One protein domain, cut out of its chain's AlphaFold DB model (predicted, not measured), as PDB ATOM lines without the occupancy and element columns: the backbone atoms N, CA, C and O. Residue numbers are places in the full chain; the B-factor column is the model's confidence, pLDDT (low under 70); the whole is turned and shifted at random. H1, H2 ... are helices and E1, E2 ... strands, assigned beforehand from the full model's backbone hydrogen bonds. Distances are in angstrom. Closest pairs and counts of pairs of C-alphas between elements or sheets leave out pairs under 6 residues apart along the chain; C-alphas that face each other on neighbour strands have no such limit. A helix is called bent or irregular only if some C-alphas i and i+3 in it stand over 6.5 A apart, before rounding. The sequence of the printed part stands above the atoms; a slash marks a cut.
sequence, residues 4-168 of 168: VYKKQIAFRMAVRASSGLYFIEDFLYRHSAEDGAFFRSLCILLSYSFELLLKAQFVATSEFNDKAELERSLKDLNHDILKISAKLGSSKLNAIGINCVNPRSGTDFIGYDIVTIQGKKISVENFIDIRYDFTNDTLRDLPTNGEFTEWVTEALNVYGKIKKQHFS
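What this domain is: This is residues 4 to 168 of the 168 residues of an uncharacterized protein of Candidatus Kaiserbacteria bacterium RIFCSPHIGHO2_12_FULL_53_13 (UniProt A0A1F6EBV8). Three long helices, H1, H2 and H5, lie side by side as a bundle, and a small three-stranded sheet packs with one face on H2 and H5. H4 covers E1 on that same face, while H3 lies at the outside, near H2 and H4. The printed part has 165 residues, in the order H1 H2 H3 H4 E1 E2 E3 H5; the sheet runs E1 E2 E3, antiparallel, and the class is mostly helix. It is compact, with a radius of gyration of the C-alphas of 15.8 A and spans of 48 by 34 by 27 A.

How they stand to each other: H1, residues 4 to 30, forms a helical hairpin with H2, residues 36 to 61; they touch at Ala 17 and Ser 49, their closest C-alphas, 4.1 A apart, at a shallow tilt of 24 degrees, opposite ways. H2 is the hub, touching three helices. H3, residues 67 to 77, is close to but not clearly touching H2, the closest C-alphas being those of Lys 55 and Leu 74, 7.5 A apart. H4, residues 81 to 94, touches residues 51 to 61 of H2 alone, closest at the C-alphas of Phe 58 and Leu 88, 6.1 A, at a steep tilt of 57 degrees. E1, E2 and E3, residues 98 to 103, 111 to 116 and 121 to 125, form a meander, each strand the antiparallel neighbour of the one before. N 102 and O 113 are 2.9 A apart, and N 114 and O 122 are 2.8 A apart, both within hydrogen-bond range. H4 is on the sheet over E1, at a height over the sheet of 8.8 A, making two layers, a helix on one face of a sheet. H5, residues 145 to 166, is on the same face, across the strands at 85 degrees to E3 on the local plane. H5 touches H1, closest at the C-alphas of Leu 21 and Val 152, 6.3 A, and touches H2, closest at those of Leu 53 and Tyr 159, 6.6 A. In H1, H2, H3 and H5 every O i to N i+4 pair is within hydrogen-bond range; in H4 it is 7 of 10.

Where its parts are: H1 begins at C-alpha 4 (46.332, -50.595, 9.418) and is 38.7 A long; H2 is 37.1 A and H5 31.7 A. H4 is irregular: C-alphas 87 and 90 are 9.3 A apart. H5 ends at C-alpha 166 (40.203, -53.484, 18.460).

The domain as a whole: The C-alphas of Val 4 and Asp 137 are the two farthest apart, at 50.8 A. The printed part has no cut. The link from E3 to H5 is long, 19 residues, and within it residues 134 to 135 pair with 138 to 139, antiparallel. Residues 33 to 34 and 106 to 107 have pLDDT under 70.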
ATOM      1  N   VAL A   4      45.683 -51.534   8.490       91.69
ATOM      2  CA  VAL A   4      46.332 -50.595   9.418       91.69
ATOM      3  C   VAL A   4      45.651 -49.228   9.343       91.69
ATOM      4  O   VAL A   4      45.291 -48.659  10.376       91.69
ATOM      5  N   TYR A   5      45.388 -48.731   8.136       92.31
ATOM      6  CA  TYR A   5      44.672 -47.479   7.913       92.31
ATOM      7  C   TYR A   5      43.244 -47.518   8.481       92.31
ATOM      8  O   TYR A   5      42.832 -46.586   9.177       92.31
ATOM      9  N   LYS A   6      42.511 -48.625   8.269       94.25
ATOM     10  CA  LYS A   6      41.179 -48.858   8.861       94.25
ATOM     11  C   LYS A   6      41.222 -48.750  10.387       94.25
ATOM     12  O   LYS A   6      40.443 -48.002  10.981       94.25
ATOM     13  N   LYS A   7      42.176 -49.453  11.009       94.38
ATOM     14  CA  LYS A   7      42.377 -49.457  12.463       94.38
ATOM     15  C   LYS A   7      42.695 -48.058  12.995       94.38
ATOM     16  O   LYS A   7      42.127 -47.659  14.007       94.38
ATOM     17  N   GLN A   8      43.534 -47.284  12.302       96.12
ATOM     18  CA  GLN A   8      43.858 -45.908  12.698       96.12
ATOM     19  C   GLN A   8      42.646 -44.969  12.648       96.12
ATOM     20  O   GLN A   8      42.486 -44.143  13.546       96.12
ATOM     21  N   ILE A   9      41.786 -45.084  11.629       96.56
ATOM     22  CA  ILE A   9      40.558 -44.279  11.540       96.56
ATOM     23  C   ILE A   9      39.624 -44.614  12.701       96.56
ATOM     24  O   ILE A   9      39.234 -43.712  13.443       96.56
ATOM     25  N   ALA A  10      39.319 -45.900  12.892       97.62
ATOM     26  CA  ALA A  10      38.444 -46.346  13.972       97.62
ATOM     27  C   ALA A  10      38.987 -45.920  15.348       97.62
ATOM     28  O   ALA A  10      38.239 -45.397  16.173       97.62
ATOM     29  N   PHE A  11      40.301 -46.048  15.563       97.75
ATOM     30  CA  PHE A  11      40.960 -45.605  16.790       97.75
ATOM     31  C   PHE A  11      40.797 -44.100  17.023       97.75
ATOM     32  O   PHE A  11      40.395 -43.685  18.106       97.75
ATOM     33  N   ARG A  12      41.046 -43.265  16.005       97.81
ATOM     34  CA  ARG A  12      40.889 -41.804  16.120       97.81
ATOM     35  C   ARG A  12      39.449 -41.400  16.439       97.81
ATOM     36  O   ARG A  12      39.247 -40.467  17.214       97.81
ATOM     37  N   MET A  13      38.463 -42.088  15.863       98.12
ATOM     38  CA  MET A  13      37.046 -41.858  16.169       98.12
ATOM     39  C   MET A  13      36.724 -42.232  17.619       98.12
ATOM     40  O   MET A  13      36.141 -41.421  18.334       98.12
ATOM     41  N   ALA A  14      37.172 -43.409  18.071       98.12
ATOM     42  CA  ALA A  14      36.951 -43.876  19.438       98.12
ATOM     43  C   ALA A  14      37.637 -42.983  20.485       98.12
ATOM     44  O   ALA A  14      37.028 -42.650  21.497       98.12
ATOM     45  N   VAL A  15      38.871 -42.534  20.229       97.62
ATOM     46  CA  VAL A  15      39.571 -41.600  21.121       97.62
ATOM     47  C   VAL A  15      38.826 -40.271  21.196       97.62
ATOM     48  O   VAL A  15      38.559 -39.803  22.299       97.62
ATOM     49  N   ARG A  16      38.414 -39.698  20.055       97.88
ATOM     50  CA  ARG A  16      37.649 -38.441  20.032       97.88
ATOM     51  C   ARG A  16      36.330 -38.555  20.796       97.88
ATOM     52  O   ARG A  16      35.992 -37.636  21.532       97.88
ATOM     53  N   ALA A  17      35.625 -39.673  20.641       98.19
ATOM     54  CA  ALA A  17      34.434 -39.963  21.426       98.19
ATOM     55  C   ALA A  17      34.745 -40.010  22.927       98.19
ATOM     56  O   ALA A  17      34.099 -39.331  23.717       98.19
ATOM     57  N   SER A  18      35.778 -40.760  23.321       98.00
ATOM     58  CA  SER A  18      36.145 -40.898  24.732       98.00
ATOM     59  C   SER A  18      36.556 -39.575  25.371       98.00
ATOM     60  O   SER A  18      36.202 -39.335  26.516       98.00
ATOM     61  N   SER A  19      37.235 -38.683  24.642       97.75
ATOM     62  CA  SER A  19      37.583 -37.353  25.152       97.75
ATOM     63  C   SER A  19      36.342 -36.540  25.521       97.75
ATOM     64  O   SER A  19      36.347 -35.877  26.552       97.75
ATOM     65  N   GLY A  20      35.277 -36.616  24.714       97.50
ATOM     66  CA  GLY A  20      33.999 -35.979  25.033       97.50
ATOM     67  C   GLY A  20      33.341 -36.592  26.268       97.50
ATOM     68  O   GLY A  20      32.908 -35.861  27.151       97.50
ATOM     69  N   LEU A  21      33.336 -37.923  26.378       98.12
ATOM     70  CA  LEU A  21      32.763 -38.619  27.536       98.12
ATOM     71  C   LEU A  21      33.523 -38.335  28.838       98.12
ATOM     72  O   LEU A  21      32.892 -38.040  29.845       98.12
ATOM     73  N   TYR A  22      34.857 -38.365  28.818       98.06
ATOM     74  CA  TYR A  22      35.675 -38.037  29.991       98.06
ATOM     75  C   TYR A  22      35.550 -36.570  30.398       98.06
ATOM     76  O   TYR A  22      35.568 -36.264  31.584       98.06
ATOM     77  N   PHE A  23      35.396 -35.659  29.432       96.75
ATOM     78  CA  PHE A  23      35.096 -34.263  29.741       96.75
ATOM     79  C   PHE A  23      33.760 -34.135  30.483       96.75
ATOM     80  O   PHE A  23      33.688 -33.439  31.490       96.75
ATOM     81  N   ILE A  24      32.717 -34.821  30.005       95.50
ATOM     82  CA  ILE A  24      31.412 -34.828  30.669       95.50
ATOM     83  C   ILE A  24      31.524 -35.428  32.079       95.50
ATOM     84  O   ILE A  24      30.995 -34.850  33.021       95.50
ATOM     85  N   GLU A  25      32.213 -36.559  32.235       96.00
ATOM     86  CA  GLU A  25      32.415 -37.218  33.532       96.00
ATOM     87  C   GLU A  25      33.118 -36.295  34.543       96.00
ATOM     88  O   GLU A  25      32.612 -36.101  35.648       96.00
ATOM     89  N   ASP A  26      34.242 -35.673  34.161       94.69
ATOM     90  CA  ASP A  26      34.961 -34.728  35.032       94.69
ATOM     91  C   ASP A  26      34.118 -33.479  35.335       94.69
ATOM     92  O   ASP A  26      34.139 -32.980  36.462       94.69
ATOM     93  N   PHE A  27      33.325 -33.002  34.369       92.69
ATOM     94  CA  PHE A  27      32.405 -31.889  34.586       92.69
ATOM     95  C   PHE A  27      31.346 -32.229  35.644       92.69
ATOM     96  O   PHE A  27      31.203 -31.482  36.609       92.69
ATOM     97  N   LEU A  28      30.652 -33.364  35.505       90.69
ATOM     98  CA  LEU A  28      29.604 -33.806  36.438       90.69
ATOM     99  C   LEU A  28      30.144 -34.116  37.839       90.69
ATOM    100  O   LEU A  28      29.413 -34.020  38.822       90.69
ATOM    101  N   TYR A  29      31.424 -34.484  37.946       88.06
ATOM    102  CA  TYR A  29      32.091 -34.676  39.234       88.06
ATOM    103  C   TYR A  29      32.287 -33.354  39.995       88.06
ATOM    104  O   TYR A  29      32.230 -33.328  41.225       88.06
ATOM    105  N   ARG A  30      32.533 -32.254  39.275       87.25
ATOM    106  CA  ARG A  30      32.853 -30.936  39.857       87.25
ATOM    107  C   ARG A  30      31.655 -29.998  39.936       87.25
ATOM    108  O   ARG A  30      31.675 -29.052  40.723       87.25
ATOM    109  N   HIS A  31      30.652 -30.230  39.102       84.62
ATOM    110  CA  HIS A  31      29.525 -29.337  38.897       84.62
ATOM    111  C   HIS A  31      28.232 -30.143  38.829       84.62
ATOM    112  O   HIS A  31      28.181 -31.186  38.182       84.62
ATOM    113  N   SER A  32      27.164 -29.625  39.434       72.50
ATOM    114  CA  SER A  32      25.822 -30.053  39.064       72.50
ATOM    115  C   SER A  32      25.415 -29.318  37.788       72.50
ATOM    116  O   SER A  32      25.533 -28.095  37.678       72.50
ATOM    117  N   ALA A  33      24.953 -30.063  36.787       62.84
ATOM    118  CA  ALA A  33      24.147 -29.456  35.743       62.84
ATOM    119  C   ALA A  33      22.757 -29.244  36.356       62.84
ATOM    120  O   ALA A  33      22.069 -30.207  36.655       62.84
ATOM    121  N   GLU A  34      22.380 -28.003  36.650       67.88
ATOM    122  CA  GLU A  34      21.023 -27.660  37.122       67.88
ATOM    123  C   GLU A  34      20.307 -26.711  36.150       67.88
ATOM    124  O   GLU A  34      19.086 -26.602  36.166       67.88
ATOM    125  N   ASP A  35      21.060 -26.071  35.251       74.31
ATOM    126  CA  ASP A  35      20.527 -25.250  34.166       74.31
ATOM    127  C   ASP A  35      20.293 -26.111  32.913       74.31
ATOM    128  O   ASP A  35      21.174 -26.863  32.471       74.31
ATOM    129  N   GLY A  36      19.123 -25.953  32.294       75.06
ATOM    130  CA  GLY A  36      18.776 -26.596  31.029       75.06
ATOM    131  C   GLY A  36      19.764 -26.303  29.898       75.06
ATOM    132  O   GLY A  36      20.050 -27.193  29.092       75.06
ATOM    133  N   ALA A  37      20.374 -25.112  29.862       77.69
ATOM    134  CA  ALA A  37      21.390 -24.784  28.862       77.69
ATOM    135  C   ALA A  37      22.660 -25.648  29.008       77.69
ATOM    136  O   ALA A  37      23.236 -26.088  27.998       77.69
ATOM    137  N   PHE A  38      23.077 -25.934  30.248       82.31
ATOM    138  CA  PHE A  38      24.204 -26.830  30.517       82.31
ATOM    139  C   PHE A  38      23.846 -28.272  30.174       82.31
ATOM    140  O   PHE A  38      24.586 -28.899  29.414       82.31
ATOM    141  N   PHE A  39      22.691 -28.769  30.623       83.62
ATOM    142  CA  PHE A  39      22.244 -30.122  30.280       83.62
ATOM    143  C   PHE A  39      22.178 -30.352  28.779       83.62
ATOM    144  O   PHE A  39      22.680 -31.360  28.294       83.62
ATOM    145  N   ARG A  40      21.647 -29.395  28.017       86.25
ATOM    146  CA  ARG A  40      21.611 -29.492  26.556       86.25
ATOM    147  C   ARG A  40      23.008 -29.625  25.959       86.25
ATOM    148  O   ARG A  40      23.229 -30.465  25.089       86.25
ATOM    149  N   SER A  41      23.955 -28.820  26.432       89.88
ATOM    150  CA  SER A  41      25.346 -28.879  25.968       89.88
ATOM    151  C   SER A  41      25.962 -30.251  26.254       89.88
ATOM    152  O   SER A  41      26.614 -30.833  25.384       89.88
ATOM    153  N   LEU A  42      25.686 -30.809  27.435       92.06
ATOM    154  CA  LEU A  42      26.117 -32.154  27.796       92.06
ATOM    155  C   LEU A  42      25.426 -33.227  26.942       92.06
ATOM    156  O   LEU A  42      26.107 -34.118  26.437       92.06
ATOM    157  N   CYS A  43      24.118 -33.127  26.696       91.94
ATOM    158  CA  CYS A  43      23.383 -34.042  25.819       91.94
ATOM    159  C   CYS A  43      23.935 -34.025  24.384       91.94
ATOM    160  O   CYS A  43      24.014 -35.080  23.752       91.94
ATOM    161  N   ILE A  44      24.353 -32.859  23.865       93.25
ATOM    162  CA  ILE A  44      24.947 -32.736  22.522       93.25
ATOM    163  C   ILE A  44      26.272 -33.489  22.495       93.25
ATOM    164  O   ILE A  44      26.509 -34.292  21.590       93.25
ATOM    165  N   LEU A  45      27.117 -33.265  23.504       95.62
ATOM    166  CA  LEU A  45      28.406 -33.937  23.622       95.62
ATOM    167  C   LEU A  45      28.245 -35.449  23.806       95.62
ATOM    168  O   LEU A  45      28.973 -36.205  23.159       95.62
ATOM    169  N   LEU A  46      27.289 -35.898  24.623       96.56
ATOM    170  CA  LEU A  46      26.987 -37.315  24.823       96.56
ATOM    171  C   LEU A  46      26.526 -37.954  23.512       96.56
ATOM    172  O   LEU A  46      27.104 -38.953  23.090       96.56
ATOM    173  N   SER A  47      25.549 -37.351  22.830       95.88
ATOM    174  CA  SER A  47      24.991 -37.876  21.575       95.88
ATOM    175  C   SER A  47      26.053 -37.951  20.475       95.88
ATOM    176  O   SER A  47      26.172 -38.963  19.785       95.88
ATOM    177  N   TYR A  48      26.906 -36.927  20.373       96.81
ATOM    178  CA  TYR A  48      28.031 -36.890  19.431       96.81
ATOM    179  C   TYR A  48      29.086 -37.936  19.736       96.81
ATOM    180  O   TYR A  48      29.530 -38.664  18.844       96.81
ATOM    181  N   SER A  49      29.467 -38.042  21.003       98.31
ATOM    182  CA  SER A  49      30.453 -39.024  21.427       98.31
ATOM    183  C   SER A  49      29.931 -40.438  21.191       98.31
ATOM    184  O   SER A  49      30.654 -41.282  20.665       98.31
ATOM    185  N   PHE A  50      28.659 -40.693  21.493       98.19
ATOM    186  CA  PHE A  50      28.049 -42.000  21.305       98.19
ATOM    187  C   PHE A  50      27.916 -42.384  19.823       98.19
ATOM    188  O   PHE A  50      28.265 -43.504  19.445       98.19
ATOM    189  N   GLU A  51      27.506 -41.450  18.958       97.75
ATOM    190  CA  GLU A  51      27.503 -41.654  17.502       97.75
ATOM    191  C   GLU A  51      28.895 -42.056  16.995       97.75
ATOM    192  O   GLU A  51      29.041 -43.016  16.231       97.75
ATOM    193  N   LEU A  52      29.938 -41.353  17.450       98.12
ATOM    194  CA  LEU A  52      31.316 -41.660  17.085       98.12
ATOM    195  C   LEU A  52      31.768 -43.037  17.581       98.12
ATOM    196  O   LEU A  52      32.501 -43.704  16.849       98.12
ATOM    197  N   LEU A  53      31.335 -43.490  18.764       98.38
ATOM    198  CA  LEU A  53      31.616 -44.852  19.239       98.38
ATOM    199  C   LEU A  53      31.003 -45.904  18.314       98.38
ATOM    200  O   LEU A  53      31.697 -46.832  17.893       98.38
ATOM    201  N   LEU A  54      29.729 -45.742  17.945       98.44
ATOM    202  CA  LEU A  54      29.065 -46.683  17.043       98.44
ATOM    203  C   LEU A  54      29.706 -46.677  15.652       98.44
ATOM    204  O   LEU A  54      29.952 -47.740  15.079       98.44
ATOM    205  N   LYS A  55      30.051 -45.497  15.123       98.44
ATOM    206  CA  LYS A  55      30.775 -45.394  13.850       98.44
ATOM    207  C   LYS A  55      32.174 -46.004  13.939       98.44
ATOM    208  O   LYS A  55      32.578 -46.692  13.008       98.44
ATOM    209  N   ALA A  56      32.894 -45.829  15.046       98.38
ATOM    210  CA  ALA A  56      34.188 -46.479  15.253       98.38
ATOM    211  C   ALA A  56      34.054 -48.008  15.221       98.38
ATOM    212  O   ALA A  56      34.821 -48.669  14.518       98.38
ATOM    213  N   GLN A  57      33.043 -48.563  15.902       98.12
ATOM    214  CA  GLN A  57      32.742 -49.995  15.850       98.12
ATOM    215  C   GLN A  57      32.392 -50.444  14.428       98.12
ATOM    216  O   GLN A  57      32.875 -51.480  13.968       98.12
ATOM    217  N   PHE A  58      31.583 -49.663  13.708       98.19
ATOM    218  CA  PHE A  58      31.202 -49.960  12.329       98.19
ATOM    219  C   PHE A  58      32.427 -50.024  11.417       98.19
ATOM    220  O   PHE A  58      32.585 -50.999  10.685       98.19
ATOM    221  N   VAL A  59      33.332 -49.045  11.510       97.81
ATOM    222  CA  VAL A  59      34.571 -49.022  10.721       97.81
ATOM    223  C   VAL A  59      35.493 -50.182  11.090       97.81
ATOM    224  O   VAL A  59      36.055 -50.819  10.201       97.81
ATOM    225  N   ALA A  60      35.640 -50.491  12.380       96.62
ATOM    226  CA  ALA A  60      36.524 -51.560  12.838       96.62
ATOM    227  C   ALA A  60      36.070 -52.955  12.370       96.62
ATOM    228  O   ALA A  60      36.902 -53.815  12.093       96.62
ATOM    229  N   THR A  61      34.758 -53.168  12.249       95.62
ATOM    230  CA  THR A  61      34.151 -54.493  12.021       95.62
ATOM    231  C   THR A  61      33.565 -54.698  10.626       95.62
ATOM    232  O   THR A  61      32.954 -55.738  10.366       95.62
ATOM    233  N   SER A  62      33.668 -53.708   9.744       95.19
ATOM    234  CA  SER A  62      33.161 -53.795   8.373       95.19
ATOM    235  C   SER A  62      34.306 -53.890   7.378       95.19
ATOM    236  O   SER A  62      35.427 -53.440   7.638       95.19
ATOM    237  N   GLU A  63      34.012 -54.493   6.234       93.81
ATOM    238  CA  GLU A  63      34.934 -54.571   5.112       93.81
ATOM    239  C   GLU A  63      34.636 -53.458   4.114       93.81
ATOM    240  O   GLU A  63      33.479 -53.143   3.848       93.81
ATOM    241  N   PHE A  64      35.704 -52.856   3.595       95.69
ATOM    242  CA  PHE A  64      35.646 -51.782   2.608       95.69
ATOM    243  C   PHE A  64      36.712 -52.051   1.551       95.69
ATOM    244  O   PHE A  64      37.879 -52.309   1.884       95.69
ATOM    245  N   ASN A  65      36.341 -51.954   0.281       94.38
ATOM    246  CA  ASN A  65      37.253 -52.124  -0.840       94.38
ATOM    247  C   ASN A  65      38.284 -50.990  -0.850       94.38
ATOM    248  O   ASN A  65      39.491 -51.247  -0.875       94.38
ATOM    249  N   ASP A  66      37.831 -49.746  -0.683       94.50
ATOM    250  CA  ASP A  66      38.672 -48.550  -0.726       94.50
ATOM    251  C   ASP A  66      38.212 -47.437   0.242       94.50
ATOM    252  O   ASP A  66      37.263 -47.582   1.016       94.50
ATOM    253  N   LYS A  67      38.934 -46.308   0.220       95.12
ATOM    254  CA  LYS A  67      38.646 -45.139   1.065       95.12
ATOM    255  C   LYS A  67      37.345 -44.427   0.670       95.12
ATOM    256  O   LYS A  67      36.678 -43.879   1.543       95.12
ATOM    257  N   ALA A  68      36.986 -44.434  -0.612       95.88
ATOM    258  CA  ALA A  68      35.789 -43.766  -1.117       95.88
ATOM    259  C   ALA A  68      34.512 -44.529  -0.731       95.88
ATOM    260  O   ALA A  68      33.467 -43.923  -0.487       95.88
ATOM    261  N   GLU A  69      34.579 -45.856  -0.646       96.56
ATOM    262  CA  GLU A  69      33.511 -46.691  -0.104       96.56
ATOM    263  C   GLU A  69      33.320 -46.466   1.397       96.56
ATOM    264  O   GLU A  69      32.182 -46.296   1.841       96.56
ATOM    265  N   LEU A  70      34.409 -46.396   2.172       96.38
ATOM    266  CA  LEU A  70      34.339 -46.038   3.590       96.38
ATOM    267  C   LEU A  70      33.672 -44.666   3.780       96.38
ATOM    268  O   LEU A  70      32.756 -44.527   4.590       96.38
ATOM    269  N   GLU A  71      34.106 -43.660   3.020       96.31
ATOM    270  CA  GLU A  71      33.556 -42.307   3.102       96.31
ATOM    271  C   GLU A  71      32.067 -42.269   2.735       96.31
ATOM    272  O   GLU A  71      31.268 -41.710   3.490       96.31
ATOM    273  N   ARG A  72      31.669 -42.900   1.620       97.38
ATOM    274  CA  ARG A  72      30.250 -43.021   1.244       97.38
ATOM    275  C   ARG A  72      29.440 -43.724   2.318       97.38
ATOM    276  O   ARG A  72      28.353 -43.257   2.628       97.38
ATOM    277  N   SER A  73      29.967 -44.797   2.902       96.94
ATOM    278  CA  SER A  73      29.280 -45.539   3.961       96.94
ATOM    279  C   SER A  73      29.054 -44.665   5.195       96.94
ATOM    280  O   SER A  73      27.951 -44.629   5.729       96.94
ATOM    281  N   LEU A  74      30.064 -43.903   5.627       96.69
ATOM    282  CA  LEU A  74      29.932 -42.986   6.765       96.69
ATOM    283  C   LEU A  74      28.980 -41.815   6.481       96.69
ATOM    284  O   LEU A  74      28.255 -41.401   7.384       96.69
ATOM    285  N   LYS A  75      28.965 -41.294   5.247       95.62
ATOM    286  CA  LYS A  75      28.025 -40.247   4.814       95.62
ATOM    287  C   LYS A  75      26.592 -40.766   4.718       95.62
ATOM    288  O   LYS A  75      25.681 -40.076   5.159       95.62
ATOM    289  N   ASP A  76      26.401 -41.977   4.199       96.75
ATOM    290  CA  ASP A  76      25.092 -42.635   4.131       96.75
ATOM    291  C   ASP A  76      24.512 -42.859   5.533       96.75
ATOM    292  O   ASP A  76      23.337 -42.582   5.763       96.75
ATOM    293  N   LEU A  77      25.337 -43.295   6.489       95.50
ATOM    294  CA  LEU A  77      24.933 -43.428   7.891       95.50
ATOM    295  C   LEU A  77      24.463 -42.102   8.514       95.50
ATOM    296  O   LEU A  77      23.630 -42.127   9.417       95.50
ATOM    297  N   ASN A  78      24.974 -40.963   8.031       92.00
ATOM    298  CA  ASN A  78      24.685 -39.621   8.544       92.00
ATOM    299  C   ASN A  78      24.781 -39.573  10.087       92.00
ATOM    300  O   ASN A  78      25.666 -40.213  10.657       92.00
ATOM    301  N   HIS A  79      23.907 -38.834  10.765       90.94
ATOM    302  CA  HIS A  79      23.830 -38.734  12.224       90.94
ATOM    303  C   HIS A  79      22.728 -39.629  12.827       90.94
ATOM    304  O   HIS A  79      22.133 -39.309  13.856       90.94
ATOM    305  N   ASP A  80      22.397 -40.733  12.150       92.50
ATOM    306  CA  ASP A  80      21.260 -41.587  12.492       92.50
ATOM    307  C   ASP A  80      21.709 -42.818  13.297       92.50
ATOM    308  O   ASP A  80      22.234 -43.798  12.760       92.50
ATOM    309  N   ILE A  81      21.481 -42.768  14.611       95.06
ATOM    310  CA  ILE A  81      21.845 -43.831  15.556       95.06
ATOM    311  C   ILE A  81      21.137 -45.158  15.235       95.06
ATOM    312  O   ILE A  81      21.758 -46.216  15.373       95.06
ATOM    313  N   LEU A  82      19.886 -45.130  14.758       94.88
ATOM    314  CA  LEU A  82      19.156 -46.343  14.362       94.88
ATOM    315  C   LEU A  82      19.734 -46.939  13.082       94.88
ATOM    316  O   LEU A  82      19.919 -48.151  12.989       94.88
ATOM    317  N   LYS A  83      20.075 -46.100  12.102       95.88
ATOM    318  CA  LYS A  83      20.705 -46.573  10.864       95.88
ATOM    319  C   LYS A  83      22.078 -47.188  11.140       95.88
ATOM    320  O   LYS A  83      22.393 -48.250  10.595       95.88
ATOM    321  N   ILE A  84      22.878 -46.566  12.011       97.69
ATOM    322  CA  ILE A  84      24.188 -47.100  12.413       97.69
ATOM    323  C   ILE A  84      24.019 -48.430  13.162       97.69
ATOM    324  O   ILE A  84      24.711 -49.401  12.842       97.69
ATOM    325  N   SER A  85      23.088 -48.510  14.120       97.25
ATOM    326  CA  SER A  85      22.847 -49.735  14.893       97.25
ATOM    327  C   SER A  85      22.331 -50.881  14.013       97.25
ATOM    328  O   SER A  85      22.829 -52.004  14.119       97.25
ATOM    329  N   ALA A  86      21.437 -50.596  13.063       97.31
ATOM    330  CA  ALA A  86      20.942 -51.570  12.095       97.31
ATOM    331  C   ALA A  86      22.062 -52.114  11.194       97.31
ATOM    332  O   ALA A  86      22.119 -53.316  10.936       97.31
ATOM    333  N   LYS A  87      22.993 -51.256  10.749       97.25
ATOM    334  CA  LYS A  87      24.164 -51.680   9.956       97.25
ATOM    335  C   LYS A  87      25.157 -52.527  10.752       97.25
ATOM    336  O   LYS A  87      25.817 -53.388  10.172       97.25
ATOM    337  N   LEU A  88      25.280 -52.293  12.057       97.69
ATOM    338  CA  LEU A  88      26.084 -53.132  12.946       97.69
ATOM    339  C   LEU A  88      25.428 -54.499  13.183       97.69
ATOM    340  O   LEU A  88      26.114 -55.523  13.176       97.69
ATOM    341  N   GLY A  89      24.110 -54.522  13.369       97.62
ATOM    342  CA  GLY A  89      23.364 -55.722  13.727       97.62
ATOM    343  C   GLY A  89      23.657 -56.207  15.153       97.62
ATOM    344  O   GLY A  89      24.639 -55.824  15.796       97.62
ATOM    345  N   SER A  90      22.799 -57.093  15.661       96.69
ATOM    346  CA  SER A  90      22.795 -57.493  17.076       96.69
ATOM    347  C   SER A  90      24.108 -58.119  17.544       96.69
ATOM    348  O   SER A  90      24.558 -57.841  18.646       96.69
ATOM    349  N   SER A  91      24.778 -58.927  16.711       97.06
ATOM    350  CA  SER A  91      26.040 -59.575  17.103       97.06
ATOM    351  C   SER A  91      27.150 -58.558  17.408       97.06
ATOM    352  O   SER A  91      27.809 -58.649  18.446       97.06
ATOM    353  N   LYS A  92      27.328 -57.548  16.544       97.56
ATOM    354  CA  LYS A  92      28.381 -56.534  16.709       97.56
ATOM    355  C   LYS A  92      28.057 -55.535  17.819       97.56
ATOM    356  O   LYS A  92      28.988 -55.029  18.443       97.56
ATOM    357  N   LEU A  93      26.771 -55.273  18.063       98.12
ATOM    358  CA  LEU A  93      26.292 -54.473  19.195       98.12
ATOM    359  C   LEU A  93      26.503 -55.210  20.526       98.12
ATOM    360  O   LEU A  93      27.108 -54.657  21.445       98.12
ATOM    361  N   ASN A  94      26.121 -56.488  20.601       97.75
ATOM    362  CA  ASN A  94      26.300 -57.307  21.800       97.75
ATOM    363  C   ASN A  94      27.782 -57.423  22.184       97.75
ATOM    364  O   ASN A  94      28.114 -57.360  23.369       97.75
ATOM    365  N   ALA A  95      28.681 -57.512  21.195       97.19
ATOM    366  CA  ALA A  95      30.128 -57.543  21.417       97.19
ATOM    367  C   ALA A  95      30.659 -56.308  22.171       97.19
ATOM    368  O   ALA A  95      31.645 -56.409  22.900       97.19
ATOM    369  N   ILE A  96      29.984 -55.160  22.048       97.88
ATOM    370  CA  ILE A  96      30.318 -53.918  22.763       97.88
ATOM    371  C   ILE A  96      29.359 -53.630  23.922       97.88
ATOM    372  O   ILE A  96      29.400 -52.555  24.513       97.88
ATOM    373  N   GLY A  97      28.540 -54.608  24.312       97.75
ATOM    374  CA  GLY A  97      27.657 -54.515  25.470       97.75
ATOM    375  C   GLY A  97      26.319 -53.833  25.230       97.75
ATOM    376  O   GLY A  97      25.646 -53.529  26.212       97.75
ATOM    377  N   ILE A  98      25.928 -53.612  23.978       98.50
ATOM    378  CA  ILE A  98      24.632 -53.034  23.615       98.50
ATOM    379  C   ILE A  98      23.700 -54.165  23.192       98.50
ATOM    380  O   ILE A  98      24.021 -54.890  22.258       98.50
ATOM    381  N   ASN A  99      22.548 -54.284  23.849       98.12
ATOM    382  CA  ASN A  99      21.509 -55.248  23.495       98.12
ATOM    383  C   ASN A  99      20.653 -54.737  22.327       98.12
ATOM    384  O   ASN A  99      20.480 -55.417  21.317       98.12
ATOM    385  N   CYS A 100      20.126 -53.516  22.451       97.06
ATOM    386  CA  CYS A 100      19.307 -52.899  21.414       97.06
ATOM    387  C   CYS A 100      19.342 -51.369  21.476       97.06
ATOM    388  O   CYS A 100      19.784 -50.768  22.455       97.06
ATOM    389  N   VAL A 101      18.879 -50.756  20.389       97.38
ATOM    390  CA  VAL A 101      18.679 -49.314  20.249       97.38
ATOM    391  C   VAL A 101      17.237 -49.118  19.815       97.38
ATOM    392  O   VAL A 101      16.852 -49.606  18.754       97.38
ATOM    393  N   ASN A 102      16.460 -48.406  20.622       95.31
ATOM    394  CA  ASN A 102      15.056 -48.135  20.345       95.31
ATOM    395  C   ASN A 102      14.850 -46.631  20.134       95.31
ATOM    396  O   ASN A 102      15.480 -45.836  20.835       95.31
ATOM    397  N   PRO A 103      13.967 -46.214  19.210       92.62
ATOM    398  CA  PRO A 103      13.471 -44.846  19.219       92.62
ATOM    399  C   PRO A 103      12.799 -44.570  20.567       92.62
ATOM    400  O   PRO A 103      12.042 -45.407  21.069       92.62
ATOM    401  N   ARG A 104      13.065 -43.403  21.152       88.88
ATOM    402  CA  ARG A 104      12.341 -42.961  22.339       88.88
ATOM    403  C   ARG A 104      10.905 -42.648  21.928       88.88
ATOM    404  O   ARG A 104      10.674 -41.968  20.933       88.88
ATOM    405  N   SER A 105       9.951 -43.205  22.662       74.19
ATOM    406  CA  SER A 105       8.521 -43.017  22.415       74.19
ATOM    407  C   SER A 105       7.895 -42.201  23.540       74.19
ATOM    408  O   SER A 105       8.422 -42.173  24.651       74.19
ATOM    409  N   GLY A 106       6.776 -41.536  23.244       67.88
ATOM    410  CA  GLY A 106       6.026 -40.754  24.231       67.88
ATOM    411  C   GLY A 106       6.521 -39.321  24.442       67.88
ATOM    412  O   GLY A 106       6.018 -38.654  25.336       67.88
ATOM    413  N   THR A 107       7.462 -38.839  23.625       69.50
ATOM    414  CA  THR A 107       7.909 -37.439  23.617       69.50
ATOM    415  C   THR A 107       7.852 -36.879  22.203       69.50
ATOM    416  O   THR A 107       8.172 -37.586  21.250       69.50
ATOM    417  N   ASP A 108       7.522 -35.596  22.070       78.62
ATOM    418  CA  ASP A 108       7.572 -34.888  20.782       78.62
ATOM    419  C   ASP A 108       9.012 -34.657  20.280       78.62
ATOM    420  O   ASP A 108       9.225 -34.266  19.135       78.62
ATOM    421  N   PHE A 109      10.009 -34.900  21.136       84.56
ATOM    422  CA  PHE A 109      11.426 -34.832  20.795       84.56
ATOM    423  C   PHE A 109      11.960 -36.185  20.322       84.56
ATOM    424  O   PHE A 109      11.749 -37.212  20.973       84.56
ATOM    425  N   ILE A 110      12.724 -36.177  19.229       87.25
ATOM    426  CA  ILE A 110      13.368 -37.375  18.695       87.25
ATOM    427  C   ILE A 110      14.631 -37.700  19.507       87.25
ATOM    428  O   ILE A 110      15.624 -36.967  19.490       87.25
ATOM    429  N   GLY A 111      14.626 -38.867  20.148       91.19
ATOM    430  CA  GLY A 111      15.773 -39.435  20.850       91.19
ATOM    431  C   GLY A 111      15.838 -40.952  20.716       91.19
ATOM    432  O   GLY A 111      14.968 -41.585  20.113       91.19
ATOM    433  N   TYR A 112      16.881 -41.544  21.285       94.31
ATOM    434  CA  TYR A 112      17.142 -42.975  21.242       94.31
ATOM    435  C   TYR A 112      17.502 -43.495  22.628       94.31
ATOM    436  O   TYR A 112      18.311 -42.903  23.348       94.31
ATOM    437  N   ASP A 113      16.927 -44.644  22.956       95.50
ATOM    438  CA  ASP A 113      17.204 -45.396  24.166       95.50
ATOM    439  C   ASP A 113      18.078 -46.595  23.801       95.50
ATOM    440  O   ASP A 113      17.639 -47.531  23.124       95.50
ATOM    441  N   ILE A 114      19.332 -46.566  24.242       97.81
ATOM    442  CA  ILE A 114      20.264 -47.676  24.080       97.81
ATOM    443  C   ILE A 114      20.221 -48.522  25.338       97.81
ATOM    444  O   ILE A 114      20.595 -48.067  26.417       97.81
ATOM    445  N   VAL A 115      19.794 -49.770  25.190       97.94
ATOM    446  CA  VAL A 115      19.715 -50.723  26.294       97.94
ATOM    447  C   VAL A 115      20.963 -51.595  26.271       97.94
ATOM    448  O   VAL A 115      21.267 -52.236  25.262       97.94
ATOM    449  N   THR A 116      21.703 -51.622  27.375       97.88
ATOM    450  CA  THR A 116      22.876 -52.483  27.529       97.88
ATOM    451  C   THR A 116      22.455 -53.930  27.770       97.88
ATOM    452  O   THR A 116      21.318 -54.221  28.145       97.88
ATOM    453  N   ILE A 117      23.383 -54.871  27.602       96.19
ATOM    454  CA  ILE A 117      23.138 -56.289  27.928       96.19
ATOM    455  C   ILE A 117      22.821 -56.513  29.420       96.19
ATOM    456  O   ILE A 117      22.270 -57.546  29.779       96.19
ATOM    457  N   GLN A 118      23.160 -55.550  30.286       95.31
ATOM    458  CA  GLN A 118      22.819 -55.543  31.711       95.31
ATOM    459  C   GLN A 118      21.452 -54.895  32.002       95.31
ATOM    460  O   GLN A 118      21.081 -54.760  33.165       95.31
ATOM    461  N   GLY A 119      20.716 -54.453  30.977       95.62
ATOM    462  CA  GLY A 119      19.442 -53.749  31.140       95.62
ATOM    463  C   GLY A 119      19.578 -52.293  31.599       95.62
ATOM    464  O   GLY A 119      18.575 -51.673  31.939       95.62
ATOM    465  N   LYS A 120      20.796 -51.733  31.608       96.88
ATOM    466  CA  LYS A 120      21.016 -50.298  31.838       96.88
ATOM    467  C   LYS A 120      20.690 -49.511  30.574       96.88
ATOM    468  O   LYS A 120      20.699 -50.067  29.476       96.88
ATOM    469  N   LYS A 121      20.398 -48.221  30.723       95.69
ATOM    470  CA  LYS A 121      19.977 -47.352  29.622       95.69
ATOM    471  C   LYS A 121      20.983 -46.224  29.419       95.69
ATOM    472  O   LYS A 121      21.417 -45.610  30.385       95.69
ATOM    473  N   ILE A 122      21.311 -45.941  28.162       97.06
ATOM    474  CA  ILE A 122      21.953 -44.699  27.725       97.06
ATOM    475  C   ILE A 122      20.922 -43.967  26.879       97.06
ATOM    476  O   ILE A 122      20.337 -44.551  25.967       97.06
ATOM    477  N   SER A 123      20.693 -42.700  27.190       94.38
ATOM    478  CA  SER A 123      19.737 -41.862  26.481       94.38
ATOM    479  C   SER A 123      20.505 -40.847  25.639       94.38
ATOM    480  O   SER A 123      21.295 -40.071  26.176       94.38
ATOM    481  N   VAL A 124      20.320 -40.873  24.320       94.38
ATOM    482  CA  VAL A 124      20.950 -39.910  23.398       94.38
ATOM    483  C   VAL A 124      19.893 -39.268  22.512       94.38
ATOM    484  O   VAL A 124      18.845 -39.855  22.261       94.38
ATOM    485  N   GLU A 125      20.148 -38.058  22.039       91.12
ATOM    486  CA  GLU A 125      19.182 -37.277  21.267       91.12
ATOM    487  C   GLU A 125      19.515 -37.286  19.775       91.12
ATOM    488  O   GLU A 125      20.660 -37.495  19.362       91.12
ATOM    489  N   ASN A 126      18.516 -36.979  18.949       88.88
ATOM    490  CA  ASN A 126      18.756 -36.581  17.571       88.88
ATOM    491  C   ASN A 126      19.267 -35.129  17.518       88.88
ATOM    492  O   ASN A 126      18.721 -34.232  18.163       88.88
ATOM    493  N   PHE A 127      20.292 -34.873  16.702       82.31
ATOM    494  CA  PHE A 127      20.886 -33.540  16.550       82.31
ATOM    495  C   PHE A 127      19.946 -32.474  15.993       82.31
ATOM    496  O   PHE A 127      20.201 -31.281  16.175       82.31
ATOM    497  N   ILE A 128      18.888 -32.877  15.291       81.31
ATOM    498  CA  ILE A 128      17.899 -31.932  14.782       81.31
ATOM    499  C   ILE A 128      17.185 -31.283  15.969       81.31
ATOM    500  O   ILE A 128      17.218 -30.053  16.077       81.31
ATOM    501  N   ASP A 129      16.668 -32.111  16.878       80.62
ATOM    502  CA  ASP A 129      15.733 -31.708  17.930       80.62
ATOM    503  C   ASP A 129      16.400 -31.266  19.225       80.62
ATOM    504  O   ASP A 129      15.827 -30.478  19.977       80.62
ATOM    505  N   ILE A 130      17.620 -31.740  19.497       83.88
ATOM    506  CA  ILE A 130      18.354 -31.417  20.729       83.88
ATOM    507  C   ILE A 130      18.562 -29.904  20.936       83.88
ATOM    508  O   ILE A 130      18.860 -29.451  22.035       83.88
ATOM    509  N   ARG A 131      18.412 -29.107  19.874       80.75
ATOM    510  CA  ARG A 131      18.589 -27.651  19.894       80.75
ATOM    511  C   ARG A 131      17.360 -26.893  20.395       80.75
ATOM    512  O   ARG A 131      17.488 -25.703  20.668       80.75
ATOM    513  N   TYR A 132      16.206 -27.548  20.484       84.06
ATOM    514  CA  TYR A 132      14.954 -26.917  20.879       84.06
ATOM    515  C   TYR A 132      14.592 -27.278  22.319       84.06
ATOM    516  O   TYR A 132      14.665 -28.441  22.725       84.06
ATOM    517  N   ASP A 133      14.167 -26.259  23.061       80.56
ATOM    518  CA  ASP A 133      13.726 -26.385  24.453       80.56
ATOM    519  C   ASP A 133      12.213 -26.688  24.545       80.56
ATOM    520  O   ASP A 133      11.709 -27.065  25.600       80.56
ATOM    521  N   PHE A 134      11.493 -26.570  23.422       84.19
ATOM    522  CA  PHE A 134      10.076 -26.896  23.278       84.19
ATOM    523  C   PHE A 134       9.756 -27.380  21.855       84.19
ATOM    524  O   PHE A 134      10.456 -27.037  20.900       84.19
ATOM    525  N   THR A 135       8.682 -28.149  21.708       81.75
ATOM    526  CA  THR A 135       8.083 -28.540  20.420       81.75
ATOM    527  C   THR A 135       6.601 -28.831  20.644       81.75
ATOM    528  O   THR A 135       6.263 -29.379  21.685       81.75
ATOM    529  N   ASN A 136       5.724 -28.441  19.710       73.00
ATOM    530  CA  ASN A 136       4.279 -28.731  19.746       73.00
ATOM    531  C   ASN A 136       3.638 -28.601  21.150       73.00
ATOM    532  O   ASN A 136       2.935 -29.497  21.599       73.00
ATOM    533  N   ASP A 137       3.919 -27.491  21.842       77.81
ATOM    534  CA  ASP A 137       3.446 -27.150  23.199       77.81
ATOM    535  C   ASP A 137       4.028 -27.962  24.377       77.81
ATOM    536  O   ASP A 137       3.704 -27.692  25.535       77.81
ATOM    537  N   THR A 138       4.957 -28.883  24.121       81.31
ATOM    538  CA  THR A 138       5.674 -29.658  25.142       81.31
ATOM    539  C   THR A 138       7.039 -29.034  25.446       81.31
ATOM    540  O   THR A 138       7.845 -28.798  24.540       81.31
ATOM    541  N   LEU A 139       7.326 -28.782  26.729       84.31
ATOM    542  CA  LEU A 139       8.669 -28.424  27.202       84.31
ATOM    543  C   LEU A 139       9.553 -29.668  27.286       84.31
ATOM    544  O   LEU A 139       9.087 -30.760  27.606       84.31
ATOM    545  N   ARG A 140      10.845 -29.503  27.013       82.56
ATOM    546  CA  ARG A 140      11.809 -30.597  27.111       82.56
ATOM    547  C   ARG A 140      12.042 -31.000  28.562       82.56
ATOM    548  O   ARG A 140      12.479 -30.183  29.370       82.56
ATOM    549  N   ASP A 141      11.867 -32.286  28.843       82.44
ATOM    550  CA  ASP A 141      12.307 -32.869  30.103       82.44
ATOM    551  C   ASP A 141      13.835 -32.864  30.189       82.44
ATOM    552  O   ASP A 141      14.544 -33.255  29.252       82.44
ATOM    553  N   LEU A 142      14.345 -32.429  31.338       82.44
ATOM    554  CA  LEU A 142      15.764 -32.480  31.655       82.44
ATOM    555  C   LEU A 142      16.035 -33.716  32.512       82.44
ATOM    556  O   LEU A 142      15.328 -33.927  33.502       82.44
ATOM    557  N   PRO A 143      17.047 -34.530  32.171       85.62
ATOM    558  CA  PRO A 143      17.447 -35.621  33.040       85.62
ATOM    559  C   PRO A 143      17.987 -35.074  34.354       85.62
ATOM    560  O   PRO A 143      18.567 -33.990  34.415       85.62
ATOM    561  N   THR A 144      17.864 -35.864  35.408       88.38
ATOM    562  CA  THR A 144      18.574 -35.582  36.651       88.38
ATOM    563  C   THR A 144      20.084 -35.763  36.459       88.38
ATOM    564  O   THR A 144      20.546 -36.542  35.621       88.38
ATOM    565  N   ASN A 145      20.881 -35.090  37.296       88.81
ATOM    566  CA  ASN A 145      22.339 -35.258  37.299       88.81
ATOM    567  C   ASN A 145      22.752 -36.730  37.509       88.81
ATOM    568  O   ASN A 145      23.722 -37.195  36.911       88.81
ATOM    569  N   GLY A 146      21.993 -37.472  38.326       90.75
ATOM    570  CA  GLY A 146      22.211 -38.898  38.578       90.75
ATOM    571  C   GLY A 146      21.981 -39.759  37.337       90.75
ATOM    572  O   GLY A 146      22.873 -40.507  36.949       90.75
ATOM    573  N   GLU A 147      20.836 -39.597  36.665       92.31
ATOM    574  CA  GLU A 147      20.548 -40.314  35.412       92.31
ATOM    575  C   GLU A 147      21.607 -40.030  34.349       92.31
ATOM    576  O   GLU A 147      22.125 -40.947  33.714       92.31
ATOM    577  N   PHE A 148      21.971 -38.758  34.187       92.50
ATOM    578  CA  PHE A 148      22.945 -38.360  33.183       92.50
ATOM    579  C   PHE A 148      24.347 -38.922  33.480       92.50
ATOM    580  O   PHE A 148      25.035 -39.383  32.568       92.50
ATOM    581  N   THR A 149      24.741 -38.965  34.757       94.12
ATOM    582  CA  THR A 149      25.983 -39.622  35.197       94.12
ATOM    583  C   THR A 149      25.977 -41.107  34.834       94.12
ATOM    584  O   THR A 149      26.946 -41.592  34.247       94.12
ATOM    585  N   GLU A 150      24.875 -41.822  35.094       95.56
ATOM    586  CA  GLU A 150      24.752 -43.237  34.719       95.56
ATOM    587  C   GLU A 150      24.891 -43.444  33.202       95.56
ATOM    588  O   GLU A 150      25.602 -44.351  32.764       95.56
ATOM    589  N   TRP A 151      24.277 -42.582  32.385       96.81
ATOM    590  CA  TRP A 151      24.381 -42.676  30.923       96.81
ATOM    591  C   TRP A 151      25.825 -42.526  30.437       96.81
ATOM    592  O   TRP A 151      26.260 -43.261  29.547       96.81
ATOM    593  N   VAL A 152      26.582 -41.599  31.030       97.38
ATOM    594  CA  VAL A 152      27.990 -41.351  30.686       97.38
ATOM    595  C   VAL A 152      28.867 -42.523  31.114       97.38
ATOM    596  O   VAL A 152      29.685 -42.988  30.317       97.38
ATOM    597  N   THR A 153      28.658 -43.060  32.320       97.69
ATOM    598  CA  THR A 153      29.355 -44.264  32.791       97.69
ATOM    599  C   THR A 153      29.125 -45.445  31.848       97.69
ATOM    600  O   THR A 153      30.078 -46.114  31.440       97.69
ATOM    601  N   GLU A 154      27.884 -45.685  31.425       98.38
ATOM    602  CA  GLU A 154      27.586 -46.773  30.493       98.38
ATOM    603  C   GLU A 154      28.170 -46.526  29.091       98.38
ATOM    604  O   GLU A 154      28.677 -47.456  28.455       98.38
ATOM    605  N   ALA A 155      28.207 -45.279  28.614       98.44
ATOM    606  CA  ALA A 155      28.893 -44.936  27.368       98.44
ATOM    607  C   ALA A 155      30.416 -45.181  27.452       98.44
ATOM    608  O   ALA A 155      31.019 -45.702  26.507       98.44
ATOM    609  N   LEU A 156      31.043 -44.876  28.594       98.56
ATOM    610  CA  LEU A 156      32.451 -45.189  28.860       98.56
ATOM    611  C   LEU A 156      32.698 -46.705  28.932       98.56
ATOM    612  O   LEU A 156      33.708 -47.183  28.406       98.56
ATOM    613  N   ASN A 157      31.758 -47.483  29.479       98.25
ATOM    614  CA  ASN A 157      31.819 -48.949  29.456       98.25
ATOM    615  C   ASN A 157      31.801 -49.499  28.018       98.25
ATOM    616  O   ASN A 157      32.575 -50.407  27.689       98.25
ATOM    617  N   VAL A 158      30.954 -48.941  27.145       98.38
ATOM    618  CA  VAL A 158      30.924 -49.280  25.710       98.38
ATOM    619  C   VAL A 158      32.266 -48.950  25.052       98.38
ATOM    620  O   VAL A 158      32.844 -49.801  24.368       98.38
ATOM    621  N   TYR A 159      32.815 -47.757  25.302       98.38
ATOM    622  CA  TYR A 159      34.146 -47.381  24.818       98.38
ATOM    623  C   TYR A 159      35.232 -48.362  25.285       98.38
ATOM    624  O   TYR A 159      36.040 -48.815  24.470       98.38
ATOM    625  N   GLY A 160      35.233 -48.744  26.565       98.06
ATOM    626  CA  GLY A 160      36.185 -49.708  27.120       98.06
ATOM    627  C   GLY A 160      36.157 -51.055  26.392       98.06
ATOM    628  O   GLY A 160      37.213 -51.619  26.089       98.06
ATOM    629  N   LYS A 161      34.962 -51.539  26.027       97.88
ATOM    630  CA  LYS A 161      34.789 -52.771  25.238       97.88
ATOM    631  C   LYS A 161      35.312 -52.616  23.808       97.88
ATOM    632  O   LYS A 161      36.077 -53.471  23.366       97.88
ATOM    633  N   ILE A 162      34.992 -51.512  23.123       97.69
ATOM    634  CA  ILE A 162      35.529 -51.201  21.781       97.69
ATOM    635  C   ILE A 162      37.064 -51.159  21.814       97.69
ATOM    636  O   ILE A 162      37.730 -51.782  20.984       97.69
ATOM    637  N   LYS A 163      37.639 -50.457  22.799       97.00
ATOM    638  CA  LYS A 163      39.090 -50.327  22.963       97.00
ATOM    639  C   LYS A 163      39.761 -51.682  23.154       97.00
ATOM    640  O   LYS A 163      40.743 -51.962  22.468       97.00
ATOM    641  N   LYS A 164      39.219 -52.520  24.042       96.25
ATOM    642  CA  LYS A 164      39.728 -53.873  24.297       96.25
ATOM    643  C   LYS A 164      39.631 -54.768  23.062       96.25
ATOM    644  O   LYS A 164      40.532 -55.560  22.822       96.25
ATOM    645  N   GLN A 165      38.549 -54.647  22.295       94.25
ATOM    646  CA  GLN A 165      38.305 -55.492  21.131       94.25
ATOM    647  C   GLN A 165      39.252 -55.179  19.962       94.25
ATOM    648  O   GLN A 165      39.689 -56.103  19.282       94.25
ATOM    649  N   HIS A 166      39.561 -53.900  19.719       93.12
ATOM    650  CA  HIS A 166      40.203 -53.484  18.460       93.12
ATOM    651  C   HIS A 166      41.565 -52.812  18.612       93.12
ATOM    652  O   HIS A 166      42.353 -52.803  17.659       93.12
ATOM    653  N   PHE A 167      41.845 -52.198  19.762       90.19
ATOM    654  CA  PHE A 167      42.971 -51.267  19.928       90.19
ATOM    655  C   PHE A 167      43.926 -51.635  21.064       90.19
ATOM    656  O   PHE A 167      44.921 -50.937  21.244       90.19
ATOM    657  N   SER A 168      43.610 -52.689  21.818       78.19
ATOM    658  CA  SER A 168      44.514 -53.303  22.796       78.19
ATOM    659  C   SER A 168      45.377 -54.386  22.159       78.19
ATOM    660  O   SER A 168      45.022 -54.847  21.047       78.19
TER     661      SER A 168